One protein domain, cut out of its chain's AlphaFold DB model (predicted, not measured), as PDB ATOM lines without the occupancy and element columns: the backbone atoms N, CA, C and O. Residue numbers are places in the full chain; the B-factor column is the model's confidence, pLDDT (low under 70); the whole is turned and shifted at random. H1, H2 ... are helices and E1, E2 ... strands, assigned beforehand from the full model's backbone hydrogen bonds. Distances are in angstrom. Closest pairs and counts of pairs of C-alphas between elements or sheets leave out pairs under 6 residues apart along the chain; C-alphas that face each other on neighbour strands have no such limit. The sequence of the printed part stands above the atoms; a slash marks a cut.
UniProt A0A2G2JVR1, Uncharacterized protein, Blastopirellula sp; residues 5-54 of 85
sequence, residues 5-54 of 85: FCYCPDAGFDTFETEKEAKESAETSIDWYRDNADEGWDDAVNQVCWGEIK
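What this domain is: This is residues 5 to 54 of the 85 residues of an uncharacterized protein of Blastopirellula sp (UniProt A0A2G2JVR1). One long helix, H1, covers one face of a small three-stranded sheet and runs along its strands, making two layers. The turn after it sticks out at one end with residues 35 to 40, of which 35 belongs to H1, and the chain folds back through short H2 into E3, beside E1. The printed part has 50 residues, with two named helices and three named strands in the order E1 E2 H1 H2 E3, class mixed; the sheet runs E2 E1 E3, all antiparallel. It is compact, with a radius of gyration of the C-alphas of 11.1 A, in a rod outline of 37 by 15 by 13 A.

How they stand to each other: E1, residues 5 to 8, is the inner strand and forms a hairpin with E2, residues 12 to 16, antiparallel at 157 degrees; N 6 and O 14 are within hydrogen-bond range at 2.9 A. H1, residues 19 to 35, is on the sheet at a height of 8.6 A, along the strands at 0 degrees to E1 on the local plane. It lies over E1, and only just not over E3, residues 49 to 52, where 2 of its C-alphas fall. The closest C-alphas of E1 and H1, Cys 6 and Ala 22, are 5.3 A apart. H2, residues 43 to 47, only grazes the sheet, with residues 44 to 47. H1 and H2 are close but not clearly touching; their closest C-alphas, Ile 30 and Val 45, are 6.5 A apart. E3 is antiparallel to E1 at 165 degrees, with N 7 and O 49 within range at 2.8 A. E2, H1 H2 and E3 form a split strand-helix-strand unit, two strands running the same way with E1 between them, its crossover right-handed. Every O i to N i+4 pair is within range in H1; H2 has 0 of 1, and 2 of 2 O i to N i+3 pairs.

Where its parts are: E1 begins at C-alpha 5 (137.534, 170.240, 182.374). E2 is 13.4 A long and H1 24.4 A, ending at C-alpha 35 (119.932, 156.992, 175.607). E3 ends at C-alpha 52 (139.282, 171.678, 188.281).

The domain as a whole: The C-alphas farthest apart, of Glu 39 and Lys 54, are 37.9 A apart. The printed part has no cut and no long link. Mean pLDDT of the printed part is 96.9; no printed residue is under 70.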
ATOM      1  N   PHE A   5     137.533 171.171 183.489       98.06
ATOM      2  CA  PHE A   5     137.534 170.240 182.374       98.06
ATOM      3  C   PHE A   5     136.384 169.249 182.496       98.06
ATOM      4  O   PHE A   5     135.921 168.972 183.605       98.06
ATOM      5  N   CYS A   6     135.989 168.687 181.362       98.38
ATOM      6  CA  CYS A   6     135.224 167.454 181.258       98.38
ATOM      7  C   CYS A   6     136.035 166.468 180.414       98.38
ATOM      8  O   CYS A   6     136.662 166.854 179.427       98.38
ATOM      9  N   TYR A   7     136.043 165.205 180.818       98.50
ATOM     10  CA  TYR A   7     136.569 164.104 180.034       98.50
ATOM     11  C   TYR A   7     135.478 163.061 179.826       98.50
ATOM     12  O   TYR A   7     134.821 162.642 180.779       98.50
ATOM     13  N   CYS A   8     135.326 162.626 178.582       97.62
ATOM     14  CA  CYS A   8     134.463 161.532 178.159       97.62
ATOM     15  C   CYS A   8     135.212 160.728 177.081       97.62
ATOM     16  O   CYS A   8     135.814 161.346 176.204       97.62
ATOM     17  N   PRO A   9     135.201 159.384 177.088       96.75
ATOM     18  CA  PRO A   9     135.908 158.591 176.077       96.75
ATOM     19  C   PRO A   9     135.523 158.914 174.626       96.75
ATOM     20  O   PRO A   9     136.402 158.941 173.765       96.75
ATOM     21  N   ASP A  10     134.246 159.212 174.370       94.31
ATOM     22  CA  ASP A  10     133.731 159.501 173.024       94.31
ATOM     23  C   ASP A  10     133.864 160.976 172.610       94.31
ATOM     24  O   ASP A  10     134.000 161.276 171.423       94.31
ATOM     25  N   ALA A  11     133.854 161.906 173.572       93.06
ATOM     26  CA  ALA A  11     133.976 163.348 173.313       93.06
ATOM     27  C   ALA A  11     135.413 163.882 173.472       93.06
ATOM     28  O   ALA A  11     135.762 164.913 172.902       93.06
ATOM     29  N   GLY A  12     136.279 163.169 174.190       96.94
ATOM     30  CA  GLY A  12     137.641 163.593 174.490       96.94
ATOM     31  C   GLY A  12     137.728 164.480 175.733       96.94
ATOM     32  O   GLY A  12     137.058 164.236 176.735       96.94
ATOM     33  N   PHE A  13     138.632 165.460 175.688       97.00
ATOM     34  CA  PHE A  13     138.928 166.382 176.785       97.00
ATOM     35  C   PHE A  13     138.563 167.806 176.371       97.00
ATOM     36  O   PHE A  13     139.218 168.374 175.496       97.00
ATOM     37  N   ASP A  14     137.570 168.375 177.044       97.31
ATOM     38  CA  ASP A  14     137.103 169.743 176.830       97.31
ATOM     39  C   ASP A  14     137.343 170.597 178.073       97.31
ATOM     40  O   ASP A  14     137.316 170.105 179.206       97.31
ATOM     41  N   THR A  15     137.563 171.895 177.867       97.00
ATOM     42  CA  THR A  15     137.824 172.859 178.940       97.00
ATOM     43  C   THR A  15     136.772 173.959 178.993       97.00
ATOM     44  O   THR A  15     136.205 174.348 177.976       97.00
ATOM     45  N   PHE A  16     136.497 174.445 180.207       97.62
ATOM     46  CA  PHE A  16     135.417 175.392 180.485       97.62
ATOM     47  C   PHE A  16     135.841 176.490 181.467       97.62
ATOM     48  O   PHE A  16     136.644 176.273 182.390       97.62
ATOM     49  N   GLU A  17     135.247 177.673 181.316       96.81
ATOM     50  CA  GLU A  17     135.474 178.797 182.225       96.81
ATOM     51  C   GLU A  17     134.816 178.560 183.589       96.81
ATOM     52  O   GLU A  17     135.365 178.972 184.621       96.81
ATOM     53  N   THR A  18     133.662 177.880 183.611       97.75
ATOM     54  CA  THR A  18     132.869 177.672 184.826       97.75
ATOM     55  C   THR A  18     132.671 176.201 185.194       97.75
ATOM     56  O   THR A  18     132.575 175.313 184.351       97.75
ATOM     57  N   GLU A  19     132.538 175.954 186.502       98.19
ATOM     58  CA  GLU A  19     132.196 174.641 187.064       98.19
ATOM     59  C   GLU A  19     130.875 174.110 186.500       98.19
ATOM     60  O   GLU A  19     130.715 172.913 186.273       98.19
ATOM     61  N   LYS A  20     129.919 175.021 186.291       98.38
ATOM     62  CA  LYS A  20     128.590 174.697 185.789       98.38
ATOM     63  C   LYS A  20     128.674 174.083 184.391       98.38
ATOM     64  O   LYS A  20     128.104 173.023 184.183       98.38
ATOM     65  N   GLU A  21     129.413 174.708 183.482       98.25
ATOM     66  CA  GLU A  21     129.550 174.225 182.104       98.25
ATOM     67  C   GLU A  21     130.247 172.859 182.042       98.25
ATOM     68  O   GLU A  21     129.798 171.970 181.323       98.25
ATOM     69  N   ALA A  22     131.292 172.650 182.851       98.38
ATOM     70  CA  ALA A  22     131.979 171.361 182.919       98.38
ATOM     71  C   ALA A  22     131.063 170.236 183.437       98.38
ATOM     72  O   ALA A  22     131.069 169.130 182.895       98.38
ATOM     73  N   LYS A  23     130.236 170.525 184.454       98.50
ATOM     74  CA  LYS A  23     129.209 169.594 184.948       98.50
ATOM     75  C   LYS A  23     128.151 169.297 183.895       98.50
ATOM     76  O   LYS A  23     127.854 168.131 183.670       98.50
ATOM     77  N   GLU A  24     127.612 170.331 183.252       98.50
ATOM     78  CA  GLU A  24     126.590 170.185 182.209       98.50
ATOM     79  C   GLU A  24     127.122 169.350 181.032       98.50
ATOM     80  O   GLU A  24     126.400 168.506 180.504       98.50
ATOM     81  N   SER A  25     128.397 169.506 180.662       98.19
ATOM     82  CA  SER A  25     129.056 168.670 179.648       98.19
ATOM     83  C   SER A  25     129.170 167.198 180.073       98.19
ATOM     84  O   SER A  25     128.866 166.295 179.284       98.19
ATOM     85  N   ALA A  26     129.550 166.933 181.328       98.31
ATOM     86  CA  ALA A  26     129.610 165.573 181.864       98.31
ATOM     87  C   ALA A  26     128.218 164.924 181.939       98.31
ATOM     88  O   ALA A  26     128.053 163.780 181.518       98.31
ATOM     89  N   GLU A  27     127.207 165.657 182.414       98.50
ATOM     90  CA  GLU A  27     125.812 165.201 182.445       98.50
ATOM     91  C   GLU A  27     125.292 164.913 181.033       98.50
ATOM     92  O   GLU A  27     124.732 163.847 180.808       98.50
ATOM     93  N   THR A  28     125.582 165.782 180.060       98.19
ATOM     94  CA  THR A  28     125.224 165.561 178.646       98.19
ATOM     95  C   THR A  28     125.851 164.279 178.093       98.19
ATOM     96  O   THR A  28     125.189 163.521 177.386       98.19
ATOM     97  N   SER A  29     127.114 164.000 178.430       97.69
ATOM     98  CA  SER A  29     127.784 162.758 178.018       97.69
ATOM     99  C   SER A  29     127.123 161.526 178.644       97.69
ATOM    100  O   SER A  29     126.863 160.540 177.957       97.69
ATOM    101  N   ILE A  30     126.796 161.582 179.939       97.88
ATOM    102  CA  ILE A  30     126.095 160.496 180.644       97.88
ATOM    103  C   ILE A  30     124.687 160.293 180.072       97.88
ATOM    104  O   ILE A  30     124.244 159.153 179.944       97.88
ATOM    105  N   ASP A  31     123.986 161.371 179.729       98.00
ATOM    106  CA  ASP A  31     122.661 161.321 179.115       98.00
ATOM    107  C   ASP A  31     122.717 160.638 177.748       98.00
ATOM    108  O   ASP A  31     121.910 159.750 177.482       98.00
ATOM    109  N   TRP A  32     123.736 160.943 176.941       96.69
ATOM    110  CA  TRP A  32     123.975 160.244 175.682       96.69
ATOM    111  C   TRP A  32     124.216 158.742 175.888       96.69
ATOM    112  O   TRP A  32     123.582 157.929 175.214       96.69
ATOM    113  N   TYR A  33     125.056 158.342 176.852       96.56
ATOM    114  CA  TYR A  33     125.226 156.918 177.176       96.56
ATOM    115  C   TYR A  33     123.916 156.280 177.649       96.56
ATOM    116  O   TYR A  33     123.629 155.141 177.286       96.56
ATOM    117  N   ARG A  34     123.100 157.005 178.427       97.19
ATOM    118  CA  ARG A  34     121.803 156.513 178.913       97.19
ATOM    119  C   ARG A  34     120.835 156.238 177.770       97.19
ATOM    120  O   ARG A  34     120.145 155.223 177.805       97.19
ATOM    121  N   ASP A  35     120.802 157.119 176.778       96.75
ATOM    122  CA  ASP A  35     119.932 156.992 175.607       96.75
ATOM    123  C   ASP A  35     120.352 155.839 174.680       96.75
ATOM    124  O   ASP A  35     119.535 155.365 173.895       96.75
ATOM    125  N   ASN A  36     121.598 155.363 174.790       94.75
ATOM    126  CA  ASN A  36     122.144 154.249 174.006       94.75
ATOM    127  C   ASN A  36     122.330 152.959 174.832       94.75
ATOM    128  O   ASN A  36     122.921 151.993 174.352       94.75
ATOM    129  N   ALA A  37     121.825 152.912 176.068       94.94
ATOM    130  CA  ALA A  37     121.995 151.778 176.976       94.94
ATOM    131  C   ALA A  37     120.975 150.638 176.734       94.94
ATOM    132  O   ALA A  37     120.430 150.077 177.691       94.94
ATOM    133  N   ASP A  38     120.698 150.293 175.470       91.62
ATOM    134  CA  ASP A  38     119.672 149.306 175.077       91.62
ATOM    135  C   ASP A  38     119.945 147.898 175.644       91.62
ATOM    136  O   ASP A  38     119.024 147.204 176.081       91.62
ATOM    137  N   GLU A  39     121.216 147.484 175.678       92.69
ATOM    138  CA  GLU A  39     121.669 146.194 176.230       92.69
ATOM    139  C   GLU A  39     122.391 146.343 177.583       92.69
ATOM    140  O   GLU A  39     123.035 145.412 178.072       92.69
ATOM    141  N   GLY A  40     122.256 147.508 178.221       94.12
ATOM    142  CA  GLY A  40     122.993 147.891 179.423       94.12
ATOM    143  C   GLY A  40     123.909 149.088 179.185       94.12
ATOM    144  O   GLY A  40     124.032 149.588 178.073       94.12
ATOM    145  N   TRP A  41     124.529 149.574 180.261       96.44
ATOM    146  CA  TRP A  41     125.454 150.702 180.185       96.44
ATOM    147  C   TRP A  41     126.769 150.275 179.543       96.44
ATOM    148  O   TRP A  41     127.320 149.239 179.908       96.44
ATOM    149  N   ASP A  42     127.290 151.112 178.648       94.19
ATOM    150  CA  ASP A  42     128.674 150.993 178.204       94.19
ATOM    151  C   ASP A  42     129.605 151.217 179.403       94.19
ATOM    152  O   ASP A  42     129.474 152.213 180.119       94.19
ATOM    153  N   ASP A  43     130.561 150.312 179.616       95.25
ATOM    154  CA  ASP A  43     131.574 150.445 180.662       95.25
ATOM    155  C   ASP A  43     132.361 151.762 180.530       95.25
ATOM    156  O   ASP A  43     132.829 152.291 181.538       95.25
ATOM    157  N   ALA A  44     132.464 152.338 179.327       95.12
ATOM    158  CA  ALA A  44     133.085 153.636 179.070       95.12
ATOM    159  C   ALA A  44     132.468 154.787 179.887       95.12
ATOM    160  O   ALA A  44     133.186 155.724 180.253       95.12
ATOM    161  N   VAL A  45     131.184 154.695 180.267       96.94
ATOM    162  CA  VAL A  45     130.509 155.721 181.083       96.94
ATOM    163  C   VAL A  45     131.216 155.955 182.424       96.94
ATOM    164  O   VAL A  45     131.171 157.059 182.965       96.94
ATOM    165  N   ASN A  46     131.915 154.945 182.959       97.25
ATOM    166  CA  ASN A  46     132.624 155.047 184.238       97.25
ATOM    167  C   ASN A  46     133.843 155.987 184.199       97.25
ATOM    168  O   ASN A  46     134.354 156.364 185.254       97.25
ATOM    169  N   GLN A  47     134.298 156.365 183.002       97.81
ATOM    170  CA  GLN A  47     135.427 157.269 182.798       97.81
ATOM    171  C   GLN A  47     134.975 158.720 182.641       97.81
ATOM    172  O   GLN A  47     135.817 159.620 182.685       97.81
ATOM    173  N   VAL A  48     133.667 158.960 182.469       98.25
ATOM    174  CA  VAL A  48     133.135 160.317 182.369       98.25
ATOM    175  C   VAL A  48     133.386 161.038 183.686       98.25
ATOM    176  O   VAL A  48     132.907 160.632 184.747       98.25
ATOM    177  N   CYS A  49     134.156 162.117 183.629       98.38
ATOM    178  CA  CYS A  49     134.480 162.913 184.800       98.38
ATOM    179  C   CYS A  49     134.629 164.385 184.436       98.38
ATOM    180  O   CYS A  49     134.930 164.744 183.305       98.38
ATOM    181  N   TRP A  50     134.443 165.248 185.422       98.56
ATOM    182  CA  TRP A  50     134.763 166.662 185.311       98.56
ATOM    183  C   TRP A  50     135.562 167.078 186.543       98.56
ATOM    184  O   TRP A  50     135.515 166.416 187.587       98.56
ATOM    185  N   GLY A  51     136.309 168.168 186.439       98.25
ATOM    186  CA  GLY A  51     137.086 168.655 187.569       98.25
ATOM    187  C   GLY A  51     137.738 170.004 187.338       98.25
ATOM    188  O   GLY A  51     137.571 170.633 186.298       98.25
ATOM    189  N   GLU A  52     138.495 170.448 188.337       97.94
ATOM    190  CA  GLU A  52     139.282 171.678 188.281       97.94
ATOM    191  C   GLU A  52     140.682 171.424 187.717       97.94
ATOM    192  O   GLU A  52     141.403 170.530 188.170       97.94
ATOM    193  N   ILE A  53     141.111 172.287 186.802       96.75
ATOM    194  CA  ILE A  53     142.484 172.340 186.309       96.75
ATOM    195  C   ILE A  53     143.313 173.123 187.329       96.75
ATOM    196  O   ILE A  53     143.124 174.322 187.523       96.75
ATOM    197  N   LYS A  54     144.244 172.442 188.004       96.12
ATOM    198  CA  LYS A  54     145.142 173.088 188.979       96.12
ATOM    199  C   LYS A  54     146.354 173.737 188.325       96.12
ATOM    200  O   LYS A  54     146.839 174.748 188.821       96.12
TER     201      LYS A  54